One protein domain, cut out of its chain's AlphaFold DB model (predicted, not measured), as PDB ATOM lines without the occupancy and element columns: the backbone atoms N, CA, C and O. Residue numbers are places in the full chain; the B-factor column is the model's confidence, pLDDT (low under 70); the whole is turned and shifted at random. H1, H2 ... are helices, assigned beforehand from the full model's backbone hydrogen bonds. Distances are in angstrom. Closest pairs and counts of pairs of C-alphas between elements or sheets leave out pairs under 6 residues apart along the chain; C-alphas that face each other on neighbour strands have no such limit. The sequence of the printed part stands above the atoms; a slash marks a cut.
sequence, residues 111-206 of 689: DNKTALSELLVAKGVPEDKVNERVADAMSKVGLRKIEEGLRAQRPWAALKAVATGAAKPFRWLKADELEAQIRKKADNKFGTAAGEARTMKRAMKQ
ATOM      1  N   ASP A 111     128.670 119.875 153.731       74.75
ATOM      2  CA  ASP A 111     128.584 118.451 154.062       74.75
ATOM      3  C   ASP A 111     127.157 118.034 154.446       74.75
ATOM      4  O   ASP A 111     126.634 117.032 153.960       74.75
ATOM      5  N   ASN A 112     126.471 118.852 155.252       80.62
ATOM      6  CA  ASN A 112     125.081 118.604 155.645       80.62
ATOM      7  C   ASN A 112     124.129 118.718 154.446       80.62
ATOM      8  O   ASN A 112     123.133 117.994 154.370       80.62
ATOM      9  N   LYS A 113     124.419 119.626 153.506       82.06
ATOM     10  CA  LYS A 113     123.635 119.794 152.279       82.06
ATOM     11  C   LYS A 113     123.796 118.585 151.361       82.06
ATOM     12  O   LYS A 113     122.796 118.106 150.830       82.06
ATOM     13  N   THR A 114     125.015 118.070 151.215       83.62
ATOM     14  CA  THR A 114     125.294 116.846 150.452       83.62
ATOM     15  C   THR A 114     124.615 115.637 151.095       83.62
ATOM     16  O   THR A 114     123.837 114.957 150.427       83.62
ATOM     17  N   ALA A 115     124.769 115.451 152.411       83.69
ATOM     18  CA  ALA A 115     124.142 114.355 153.149       83.69
ATOM     19  C   ALA A 115     122.604 114.378 153.065       83.69
ATOM     20  O   ALA A 115     121.964 113.337 152.908       83.69
ATOM     21  N   LEU A 116     121.985 115.564 153.134       85.62
ATOM     22  CA  LEU A 116     120.537 115.700 152.969       85.62
ATOM     23  C   LEU A 116     120.094 115.376 151.538       85.62
ATOM     24  O   LEU A 116     119.094 114.682 151.358       85.62
ATOM     25  N   SER A 117     120.828 115.853 150.530       85.44
ATOM     26  CA  SER A 117     120.528 115.587 149.120       85.44
ATOM     27  C   SER A 117     120.610 114.097 148.791       85.44
ATOM     28  O   SER A 117     119.649 113.540 148.257       85.44
ATOM     29  N   GLU A 118     121.689 113.424 149.192       86.19
ATOM     30  CA  GLU A 118     121.857 111.974 149.023       86.19
ATOM     31  C   GLU A 118     120.736 111.192 149.710       86.19
ATOM     32  O   GLU A 118     120.162 110.255 149.145       86.19
ATOM     33  N   LEU A 119     120.360 111.617 150.919       87.06
ATOM     34  CA  LEU A 119     119.296 110.974 151.674       87.06
ATOM     35  C   LEU A 119     117.925 111.158 151.005       87.06
ATOM     36  O   LEU A 119     117.118 110.227 151.015       87.06
ATOM     37  N   LEU A 120     117.651 112.308 150.383       87.81
ATOM     38  CA  LEU A 120     116.416 112.539 149.626       87.81
ATOM     39  C   LEU A 120     116.357 111.699 148.343       87.81
ATOM     40  O   LEU A 120     115.320 111.077 148.083       87.81
ATOM     41  N   VAL A 121     117.466 111.595 147.602       86.75
ATOM     42  CA  VAL A 121     117.570 110.724 146.415       86.75
ATOM     43  C   VAL A 121     117.354 109.262 146.807       86.75
ATOM     44  O   VAL A 121     116.480 108.589 146.257       86.75
ATOM     45  N   ALA A 122     118.041 108.785 147.852       84.44
ATOM     46  CA  ALA A 122     117.902 107.418 148.356       84.44
ATOM     47  C   ALA A 122     116.467 107.087 148.811       84.44
ATOM     48  O   ALA A 122     116.029 105.929 148.786       84.44
ATOM     49  N   LYS A 123     115.706 108.099 149.246       81.75
ATOM     50  CA  LYS A 123     114.300 107.945 149.636       81.75
ATOM     51  C   LYS A 123     113.316 108.147 148.492       81.75
ATOM     52  O   LYS A 123     112.158 107.819 148.719       81.75
ATOM     53  N   GLY A 124     113.753 108.501 147.283       77.75
ATOM     54  CA  GLY A 124     112.929 108.492 146.069       77.75
ATOM     55  C   GLY A 124     112.516 109.870 145.551       77.75
ATOM     56  O   GLY A 124     111.574 109.942 144.765       77.75
ATOM     57  N   VAL A 125     113.181 110.944 145.985       85.81
ATOM     58  CA  VAL A 125     113.012 112.275 145.385       85.81
ATOM     59  C   VAL A 125     113.813 112.335 144.071       85.81
ATOM     60  O   VAL A 125     114.985 111.961 144.085       85.81
ATOM     61  N   PRO A 126     113.216 112.776 142.946       82.50
ATOM     62  CA  PRO A 126     113.926 112.961 141.677       82.50
ATOM     63  C   PRO A 126     115.073 113.975 141.798       82.50
ATOM     64  O   PRO A 126     114.874 115.030 142.402       82.50
ATOM     65  N   GLU A 127     116.247 113.670 141.234       81.44
ATOM     66  CA  GLU A 127     117.471 114.491 141.347       81.44
ATOM     67  C   GLU A 127     117.265 115.947 140.891       81.44
ATOM     68  O   GLU A 127     117.790 116.872 141.512       81.44
ATOM     69  N   ASP A 128     116.404 116.161 139.892       82.81
ATOM     70  CA  ASP A 128     115.989 117.470 139.375       82.81
ATOM     71  C   ASP A 128     115.265 118.340 140.417       82.81
ATOM     72  O   ASP A 128     115.318 119.567 140.345       82.81
ATOM     73  N   LYS A 129     114.632 117.728 141.426       82.44
ATOM     74  CA  LYS A 129     113.812 118.421 142.440       82.44
ATOM     75  C   LYS A 129     114.438 118.446 143.830       82.44
ATOM     76  O   LYS A 129     113.867 119.050 144.740       82.44
ATOM     77  N   VAL A 130     115.588 117.801 144.027       84.88
ATOM     78  CA  VAL A 130     116.250 117.716 145.341       84.88
ATOM     79  C   VAL A 130     116.691 119.093 145.822       84.88
ATOM     80  O   VAL A 130     116.375 119.473 146.947       84.88
ATOM     81  N   ASN A 131     117.351 119.872 144.964       81.94
ATOM     82  CA  ASN A 131     117.874 121.190 145.334       81.94
ATOM     83  C   ASN A 131     116.760 122.179 145.713       81.94
ATOM     84  O   ASN A 131     116.879 122.882 146.718       81.94
ATOM     85  N   GLU A 132     115.653 122.177 144.964       84.62
ATOM     86  CA  GLU A 132     114.451 122.951 145.294       84.62
ATOM     87  C   GLU A 132     113.877 122.499 146.644       84.62
ATOM     88  O   GLU A 132     113.595 123.320 147.513       84.62
ATOM     89  N   ARG A 133     113.785 121.180 146.873       85.25
ATOM     90  CA  ARG A 133     113.239 120.612 148.114       85.25
ATOM     91  C   ARG A 133     114.078 120.940 149.346       85.25
ATOM     92  O   ARG A 133     113.511 121.135 150.419       85.25
ATOM     93  N   VAL A 134     115.399 120.992 149.200       84.81
ATOM     94  CA  VAL A 134     116.322 121.376 150.275       84.81
ATOM     95  C   VAL A 134     116.130 122.848 150.639       84.81
ATOM     96  O   VAL A 134     115.995 123.154 151.823       84.81
ATOM     97  N   ALA A 135     116.024 123.744 149.654       82.25
ATOM     98  CA  ALA A 135     115.737 125.162 149.901       82.25
ATOM     99  C   ALA A 135     114.371 125.362 150.593       82.25
ATOM    100  O   ALA A 135     114.241 126.118 151.563       82.25
ATOM    101  N   ASP A 136     113.366 124.608 150.157       82.38
ATOM    102  CA  ASP A 136     112.025 124.606 150.737       82.38
ATOM    103  C   ASP A 136     111.998 124.071 152.178       82.38
ATOM    104  O   ASP A 136     111.290 124.599 153.040       82.38
ATOM    105  N   ALA A 137     112.795 123.040 152.465       83.56
ATOM    106  CA  ALA A 137     112.950 122.506 153.810       83.56
ATOM    107  C   ALA A 137     113.647 123.516 154.733       83.56
ATOM    108  O   ALA A 137     113.199 123.722 155.862       83.56
ATOM    109  N   MET A 138     114.698 124.187 154.249       79.75
ATOM    110  CA  MET A 138     115.426 125.205 155.015       79.75
ATOM    111  C   MET A 138     114.511 126.356 155.449       79.75
ATOM    112  O   MET A 138     114.584 126.776 156.603       79.75
ATOM    113  N   SER A 139     113.617 126.816 154.566       79.50
ATOM    114  CA  SER A 139     112.686 127.911 154.874       79.50
ATOM    115  C   SER A 139     111.532 127.501 155.800       79.50
ATOM    116  O   SER A 139     111.128 128.286 156.654       79.50
ATOM    117  N   LYS A 140     110.994 126.279 155.659       80.62
ATOM    118  CA  LYS A 140     109.777 125.844 156.379       80.62
ATOM    119  C   LYS A 140     110.052 125.120 157.698       80.62
ATOM    120  O   LYS A 140     109.245 125.213 158.621       80.62
ATOM    121  N   VAL A 141     111.154 124.378 157.787       80.81
ATOM    122  CA  VAL A 141     111.496 123.533 158.946       80.81
ATOM    123  C   VAL A 141     112.517 124.215 159.863       80.81
ATOM    124  O   VAL A 141     112.437 124.077 161.085       80.81
ATOM    125  N   GLY A 142     113.436 124.987 159.276       78.06
ATOM    126  CA  GLY A 142     114.506 125.698 159.972       78.06
ATOM    127  C   GLY A 142     115.814 124.904 160.055       78.06
ATOM    128  O   GLY A 142     115.821 123.690 160.259       78.06
ATOM    129  N   LEU A 143     116.936 125.618 159.924       76.81
ATOM    130  CA  LEU A 143     118.297 125.070 159.823       76.81
ATOM    131  C   LEU A 143     118.665 124.149 160.997       76.81
ATOM    132  O   LEU A 143     119.046 123.002 160.780       76.81
ATOM    133  N   ARG A 144     118.480 124.609 162.244       74.12
ATOM    134  CA  ARG A 144     118.899 123.859 163.447       74.12
ATOM    135  C   ARG A 144     118.229 122.492 163.557       74.12
ATOM    136  O   ARG A 144     118.897 121.501 163.823       74.12
ATOM    137  N   LYS A 145     116.927 122.423 163.270       80.56
ATOM    138  CA  LYS A 145     116.166 121.171 163.365       80.56
ATOM    139  C   LYS A 145     116.549 120.171 162.270       80.56
ATOM    140  O   LYS A 145     116.459 118.964 162.482       80.56
ATOM    141  N   ILE A 146     116.973 120.661 161.101       83.38
ATOM    142  CA  ILE A 146     117.495 119.810 160.024       83.38
ATOM    143  C   ILE A 146     118.852 119.236 160.428       83.38
ATOM    144  O   ILE A 146     119.055 118.033 160.294       83.38
ATOM    145  N   GLU A 147     119.756 120.056 160.968       80.94
ATOM    146  CA  GLU A 147     121.068 119.574 161.410       80.94
ATOM    147  C   GLU A 147     120.975 118.584 162.577       80.94
ATOM    148  O   GLU A 147     121.646 117.554 162.569       80.94
ATOM    149  N   GLU A 148     120.115 118.851 163.562       80.44
ATOM    150  CA  GLU A 148     119.813 117.908 164.648       80.44
ATOM    151  C   GLU A 148     119.225 116.599 164.105       80.44
ATOM    152  O   GLU A 148     119.617 115.511 164.527       80.44
ATOM    153  N   GLY A 149     118.331 116.694 163.116       84.12
ATOM    154  CA  GLY A 149     117.759 115.536 162.440       84.12
ATOM    155  C   GLY A 149     118.797 114.706 161.684       84.12
ATOM    156  O   GLY A 149     118.716 113.481 161.717       84.12
ATOM    157  N   LEU A 150     119.781 115.343 161.042       84.69
ATOM    158  CA  LEU A 150     120.858 114.663 160.314       84.69
ATOM    159  C   LEU A 150     121.866 113.978 161.247       84.69
ATOM    160  O   LEU A 150     122.347 112.900 160.911       84.69
ATOM    161  N   ARG A 151     122.137 114.551 162.429       82.81
ATOM    162  CA  ARG A 151     123.033 113.956 163.443       82.81
ATOM    163  C   ARG A 151     122.391 112.811 164.240       82.81
ATOM    164  O   ARG A 151     123.078 112.128 164.995       82.81
ATOM    165  N   ALA A 152     121.083 112.589 164.107       85.25
ATOM    166  CA  ALA A 152     120.383 111.535 164.836       85.25
ATOM    167  C   ALA A 152     120.738 110.127 164.322       85.25
ATOM    168  O   ALA A 152     120.874 109.906 163.124       85.25
ATOM    169  N   GLN A 153     120.725 109.129 165.216       77.50
ATOM    170  CA  GLN A 153     120.910 107.695 164.900       77.50
ATOM    171  C   GLN A 153     120.019 107.174 163.754       77.50
ATOM    172  O   GLN A 153     120.359 106.218 163.059       77.50
ATOM    173  N   ARG A 154     118.845 107.786 163.546       83.25
ATOM    174  CA  ARG A 154     117.934 107.484 162.431       83.25
ATOM    175  C   ARG A 154     117.572 108.774 161.691       83.25
ATOM    176  O   ARG A 154     116.464 109.284 161.902       83.25
ATOM    177  N   PRO A 155     118.436 109.260 160.780       85.12
ATOM    178  CA  PRO A 155     118.301 110.598 160.210       85.12
ATOM    179  C   PRO A 155     116.949 110.831 159.526       85.12
ATOM    180  O   PRO A 155     116.258 111.817 159.761       85.12
ATOM    181  N   TRP A 156     116.476 109.845 158.758       86.25
ATOM    182  CA  TRP A 156     115.185 109.939 158.070       86.25
ATOM    183  C   TRP A 156     113.968 109.959 159.005       86.25
ATOM    184  O   TRP A 156     112.952 110.588 158.705       86.25
ATOM    185  N   ALA A 157     114.020 109.227 160.119       82.38
ATOM    186  CA  ALA A 157     112.917 109.208 161.076       82.38
ATOM    187  C   ALA A 157     112.845 110.538 161.836       82.38
ATOM    188  O   ALA A 157     111.755 111.098 161.961       82.38
ATOM    189  N   ALA A 158     114.003 111.061 162.245       83.50
ATOM    190  CA  ALA A 158     114.130 112.345 162.920       83.50
ATOM    191  C   ALA A 158     113.682 113.509 162.021       83.50
ATOM    192  O   ALA A 158     112.825 114.290 162.426       83.50
ATOM    193  N   LEU A 159     114.137 113.562 160.761       85.69
ATOM    194  CA  LEU A 159     113.715 114.591 159.800       85.69
ATOM    195  C   LEU A 159     112.198 114.582 159.552       85.69
ATOM    196  O   LEU A 159     111.572 115.639 159.455       85.69
ATOM    197  N   LYS A 160     111.560 113.406 159.488       85.44
ATOM    198  CA  LYS A 160     110.093 113.309 159.370       85.44
ATOM    199  C   LYS A 160     109.367 113.785 160.626       85.44
ATOM    200  O   LYS A 160     108.344 114.457 160.500       85.44
ATOM    201  N   ALA A 161     109.869 113.439 161.809       81.38
ATOM    202  CA  ALA A 161     109.290 113.884 163.074       81.38
ATOM    203  C   ALA A 161     109.358 115.413 163.189       81.38
ATOM    204  O   ALA A 161     108.343 116.067 163.416       81.38
ATOM    205  N   VAL A 162     110.530 115.977 162.892       82.50
ATOM    206  CA  VAL A 162     110.782 117.419 162.837       82.50
ATOM    207  C   VAL A 162     109.849 118.125 161.846       82.50
ATOM    208  O   VAL A 162     109.289 119.170 162.164       82.50
ATOM    209  N   ALA A 163     109.634 117.548 160.664       80.44
ATOM    210  CA  ALA A 163     108.770 118.144 159.648       80.44
ATOM    211  C   ALA A 163     107.269 118.026 159.959       80.44
ATOM    212  O   ALA A 163     106.485 118.846 159.487       80.44
ATOM    213  N   THR A 164     106.873 117.040 160.770       80.00
ATOM    214  CA  THR A 164     105.493 116.893 161.266       80.00
ATOM    215  C   THR A 164     105.218 117.847 162.433       80.00
ATOM    216  O   THR A 164     104.109 118.352 162.554       80.00
ATOM    217  N   GLY A 165     106.230 118.123 163.265       66.75
ATOM    218  CA  GLY A 165     106.149 119.042 164.406       66.75
ATOM    219  C   GLY A 165     106.449 120.515 164.088       66.75
ATOM    220  O   GLY A 165     106.527 121.328 165.006       66.75
ATOM    221  N   ALA A 166     106.672 120.880 162.823       68.00
ATOM    222  CA  ALA A 166     106.866 122.270 162.411       68.00
ATOM    223  C   ALA A 166     105.524 123.024 162.342       68.00
ATOM    224  O   ALA A 166     104.497 122.437 162.011       68.00
ATOM    225  N   ALA A 167     105.537 124.342 162.592       59.53
ATOM    226  CA  ALA A 167     104.335 125.190 162.569       59.53
ATOM    227  C   ALA A 167     103.568 125.125 161.233       59.53
ATOM    228  O   ALA A 167     102.351 125.290 161.197       59.53
ATOM    229  N   LYS A 168     104.278 124.844 160.132       69.75
ATOM    230  CA  LYS A 168     103.700 124.415 158.857       69.75
ATOM    231  C   LYS A 168     104.229 123.011 158.549       69.75
ATOM    232  O   LYS A 168     105.438 122.879 158.348       69.75
ATOM    233  N   PRO A 169     103.374 121.973 158.502       73.00
ATOM    234  CA  PRO A 169     103.832 120.610 158.284       73.00
ATOM    235  C   PRO A 169     104.484 120.498 156.905       73.00
ATOM    236  O   PRO A 169     103.869 120.793 155.878       73.00
ATOM    237  N   PHE A 170     105.748 120.083 156.883       81.62
ATOM    238  CA  PHE A 170     106.519 119.946 155.654       81.62
ATOM    239  C   PHE A 170     106.535 118.488 155.194       81.62
ATOM    240  O   PHE A 170     106.789 117.565 155.967       81.62
ATOM    241  N   ARG A 171     106.262 118.257 153.908       83.69
ATOM    242  CA  ARG A 171     106.208 116.909 153.338       83.69
ATOM    243  C   ARG A 171     107.444 116.649 152.479       83.69
ATOM    244  O   ARG A 171     107.549 117.150 151.361       83.69
ATOM    245  N   TRP A 172     108.346 115.815 152.995       82.19
ATOM    246  CA  TRP A 172     109.593 115.457 152.309       82.19
ATOM    247  C   TRP A 172     109.366 114.758 150.957       82.19
ATOM    248  O   TRP A 172     110.079 115.053 150.008       82.19
ATOM    249  N   LEU A 173     108.351 113.887 150.851       84.12
ATOM    250  CA  LEU A 173     107.945 113.222 149.601       84.12
ATOM    251  C   LEU A 173     106.504 113.577 149.224       84.12
ATOM    252  O   LEU A 173     105.587 113.419 150.044       84.12
ATOM    253  N   LYS A 174     106.286 113.990 147.972       82.62
ATOM    254  CA  LYS A 174     104.935 114.156 147.409       82.62
ATOM    255  C   LYS A 174     104.272 112.786 147.203       82.62
ATOM    256  O   LYS A 174     104.936 111.750 147.205       82.62
ATOM    257  N   ALA A 175     102.944 112.777 147.084       71.75
ATOM    258  CA  ALA A 175     102.174 111.545 146.905       71.75
ATOM    259  C   ALA A 175     102.586 110.801 145.621       71.75
ATOM    260  O   ALA A 175     102.854 109.604 145.680       71.75
ATOM    261  N   ASP A 176     102.766 111.534 144.522       73.56
ATOM    262  CA  ASP A 176     103.146 110.985 143.212       73.56
ATOM    263  C   ASP A 176     104.540 110.329 143.234       73.56
ATOM    264  O   ASP A 176     104.750 109.255 142.675       73.56
ATOM    265  N   GLU A 177     105.491 110.938 143.950       81.25
ATOM    266  CA  GLU A 177     106.867 110.439 144.116       81.25
ATOM    267  C   GLU A 177     106.889 109.142 144.943       81.25
ATOM    268  O   GLU A 177     107.585 108.179 144.608       81.25
ATOM    269  N   LEU A 178     106.073 109.084 146.002       74.62
ATOM    270  CA  LEU A 178     105.909 107.883 146.818       74.62
ATOM    271  C   LEU A 178     105.276 106.741 146.011       74.62
ATOM    272  O   LEU A 178     105.699 105.593 146.142       74.62
ATOM    273  N   GLU A 179     104.289 107.038 145.167       71.25
ATOM    274  CA  GLU A 179     103.679 106.040 144.286       71.25
ATOM    275  C   GLU A 179     104.662 105.518 143.240       71.25
ATOM    276  O   GLU A 179     104.761 104.303 143.066       71.25
ATOM    277  N   ALA A 180     105.450 106.393 142.612       73.75
ATOM    278  CA  ALA A 180     106.503 105.992 141.680       73.75
ATOM    279  C   ALA A 180     107.569 105.109 142.355       73.75
ATOM    280  O   ALA A 180     108.025 104.124 141.775       73.75
ATOM    281  N   GLN A 181     107.928 105.402 143.610       74.56
ATOM    282  CA  GLN A 181     108.865 104.574 144.371       74.56
ATOM    283  C   GLN A 181     108.262 103.218 144.764       74.56
ATOM    284  O   GLN A 181     108.960 102.203 144.743       74.56
ATOM    285  N   ILE A 182     106.977 103.183 145.127       71.31
ATOM    286  CA  ILE A 182     106.262 101.932 145.407       71.31
ATOM    287  C   ILE A 182     106.171 101.086 144.135       71.31
ATOM    288  O   ILE A 182     106.395  99.884 144.230       71.31
ATOM    289  N   ARG A 183     105.919 101.698 142.969       69.50
ATOM    290  CA  ARG A 183     105.942 101.022 141.660       69.50
ATOM    291  C   ARG A 183     107.324 100.434 141.369       69.50
ATOM    292  O   ARG A 183     107.434  99.221 141.305       69.50
ATOM    293  N   LYS A 184     108.396 101.238 141.409       72.50
ATOM    294  CA  LYS A 184     109.780 100.752 141.219       72.50
ATOM    295  C   LYS A 184     110.178  99.632 142.192       72.50
ATOM    296  O   LYS A 184     110.878  98.697 141.820       72.50
ATOM    297  N   LYS A 185     109.750  99.705 143.459       70.25
ATOM    298  CA  LYS A 185     110.012  98.640 144.447       70.25
ATOM    299  C   LYS A 185     109.147  97.403 144.236       70.25
ATOM    300  O   LYS A 185     109.597  96.319 144.593       70.25
ATOM    301  N   ALA A 186     107.928  97.560 143.726       58.47
ATOM    302  CA  ALA A 186     107.079  96.445 143.338       58.47
ATOM    303  C   ALA A 186     107.690  95.729 142.132       58.47
ATOM    304  O   ALA A 186     107.895  94.526 142.231       58.47
ATOM    305  N   ASP A 187     108.114  96.471 141.107       64.94
ATOM    306  CA  ASP A 187     108.767  95.940 139.905       64.94
ATOM    307  C   ASP A 187     110.079  95.205 140.244       64.94
ATOM    308  O   ASP A 187     110.340  94.126 139.722       64.94
ATOM    309  N   ASN A 188     110.863  95.724 141.202       64.69
ATOM    310  CA  ASN A 188     112.113  95.089 141.641       64.69
ATOM    311  C   ASN A 188     111.931  93.880 142.580       64.69
ATOM    312  O   ASN A 188     112.871  93.104 142.739       64.69
ATOM    313  N   LYS A 189     110.783  93.725 143.259       55.38
ATOM    314  CA  LYS A 189     110.545  92.597 144.189       55.38
ATOM    315  C   LYS A 189     109.615  91.526 143.638       55.38
ATOM    316  O   LYS A 189     109.705  90.385 144.081       55.38
ATOM    317  N   PHE A 190     108.715  91.877 142.730       47.28
ATOM    318  CA  PHE A 190     107.725  90.971 142.174       47.28
ATOM    319  C   PHE A 190     107.510  91.338 140.709       47.28
ATOM    320  O   PHE A 190     107.003  92.416 140.411       47.28
ATOM    321  N   GLY A 191     107.881  90.421 139.812       45.72
ATOM    322  CA  GLY A 191     107.584  90.529 138.387       45.72
ATOM    323  C   GLY A 191     106.138  90.979 138.153       45.72
ATOM    324  O   GLY A 191     105.218  90.597 138.880       45.72
ATOM    325  N   THR A 192     105.990  91.857 137.170       46.50
ATOM    326  CA  THR A 192     104.801  92.598 136.732       46.50
ATOM    327  C   THR A 192     103.481  91.811 136.791       46.50
ATOM    328  O   THR A 192     103.034  91.280 135.782       46.50
ATOM    329  N   ALA A 193     102.839  91.737 137.964       44.28
ATOM    330  CA  ALA A 193     101.448  91.268 138.105       44.28
ATOM    331  C   ALA A 193     100.766  91.637 139.444       44.28
ATOM    332  O   ALA A 193      99.634  91.238 139.693       44.28
ATOM    333  N   ALA A 194     101.416  92.390 140.342       42.44
ATOM    334  CA  ALA A 194     100.842  92.711 141.661       42.44
ATOM    335  C   ALA A 194     100.192  94.109 141.749       42.44
ATOM    336  O   ALA A 194      99.592  94.448 142.775       42.44
ATOM    337  N   GLY A 195     100.323  94.924 140.696       42.97
ATOM    338  CA  GLY A 195      99.813  96.296 140.656       42.97
ATOM    339  C   GLY A 195      98.287  96.355 140.634       42.97
ATOM    340  O   GLY A 195      97.687  96.964 141.516       42.97
ATOM    341  N   GLU A 196      97.652  95.662 139.689       42.97
ATOM    342  CA  GLU A 196      96.232  95.864 139.360       42.97
ATOM    343  C   GLU A 196      95.268  95.374 140.456       42.97
ATOM    344  O   GLU A 196      94.281  96.042 140.773       42.97
ATOM    345  N   ALA A 197      95.609  94.286 141.155       44.50
ATOM    346  CA  ALA A 197      94.793  93.754 142.250       44.50
ATOM    347  C   ALA A 197      94.786  94.652 143.508       44.50
ATOM    348  O   ALA A 197      93.866  94.580 144.332       44.50
ATOM    349  N   ARG A 198      95.801  95.514 143.685       46.56
ATOM    350  CA  ARG A 198      95.859  96.471 144.804       46.56
ATOM    351  C   ARG A 198      95.270  97.832 144.448       46.56
ATOM    352  O   ARG A 198      94.707  98.459 145.347       46.56
ATOM    353  N   THR A 199      95.334  98.270 143.189       43.81
ATOM    354  CA  THR A 199      94.670  99.509 142.746       43.81
ATOM    355  C   THR A 199      93.151  99.390 142.835       43.81
ATOM    356  O   THR A 199      92.527 100.303 143.369       43.81
ATOM    357  N   MET A 200      92.555  98.241 142.479       42.94
ATOM    358  CA  MET A 200      91.110  98.023 142.682       42.94
ATOM    359  C   MET A 200      90.714  98.025 144.170       42.94
ATOM    360  O   MET A 200      89.741  98.673 144.551       42.94
ATOM    361  N   LYS A 201      91.513  97.406 145.055       43.41
ATOM    362  CA  LYS A 201      91.250  97.422 146.511       43.41
ATOM    363  C   LYS A 201      91.462  98.791 147.172       43.41
ATOM    364  O   LYS A 201      90.911  99.022 148.246       43.41
ATOM    365  N   ARG A 202      92.254  99.694 146.578       41.69
ATOM    366  CA  ARG A 202      92.445 101.071 147.077       41.69
ATOM    367  C   ARG A 202      91.417 102.051 146.517       41.69
ATOM    368  O   ARG A 202      90.938 102.869 147.296       41.69
ATOM    369  N   ALA A 203      91.017 101.917 145.252       42.53
ATOM    370  CA  ALA A 203      89.909 102.688 144.683       42.53
ATOM    371  C   ALA A 203      88.595 102.411 145.439       42.53
ATOM    372  O   ALA A 203      87.889 103.343 145.810       42.53
ATOM    373  N   MET A 204      88.353 101.153 145.826       39.31
ATOM    374  CA  MET A 204      87.197 100.757 146.644       39.31
ATOM    375  C   MET A 204      87.289 101.197 148.123       39.31
ATOM    376  O   MET A 204      86.302 101.148 148.848       39.31
ATOM    377  N   LYS A 205      88.465 101.650 148.593       38.69
ATOM    378  CA  LYS A 205      88.669 102.169 149.962       38.69
ATOM    379  C   LYS A 205      88.723 103.699 150.030       38.69
ATOM    380  O   LYS A 205      88.645 104.248 151.122       38.69
ATOM    381  N   GLN A 206      88.868 104.379 148.890       42.00
ATOM    382  CA  GLN A 206      88.890 105.845 148.792       42.00
ATOM    383  C   GLN A 206      87.513 106.456 148.494       42.00
ATOM    384  O   GLN A 206      87.348 107.660 148.652       42.00
TER     385      GLN A 206
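AT A GLANCE: This is residues 111 to 206 of the 689 residues of the protein "AquIMA protein" of Symbiodinium pilosum (UniProt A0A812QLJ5). Four helices, H1 to H4, pack as a small head, and an arm leads away from it through H5 to H6, residues 196 to 206, which sticks out. The printed part has 96 residues with six named helices, H1 to H6 in order, and no named strand: all helix. It is loose, radius of gyration of the C-alphas 15.7 A, spanning 44 by 27 by 26 A.

HOW THE PARTS SIT: H1, residues 111 to 123, touches H2, residues 127 to 141, at Ser 117 and Val 130, closest C-alphas 6.1 A apart. H3, residues 143 to 151, and H4, residues 155 to 164, form a hairpin, closest C-alphas Gly 149 and Ala 158, 4.9 A apart. H5, residues 175 to 189, and H6, residues 196 to 206, touch no helix. Every O i to N i+4 pair is within hydrogen-bond range in H1, H3, H4 and H5; H2 has 9 of 11, H6 5 of 7.

IN THESE COORDINATES: H1 starts at C-alpha 111 (128.584, 118.451, 154.062); H5 is 20.9 A long; H6 ends at C-alpha 206 (88.890, 105.845, 148.792).

THE WHOLE: The printed part has no cut. In the model 26 printed residues have pLDDT under 70, namely residues 165 to 168, residue 183 and residues 186 to 206.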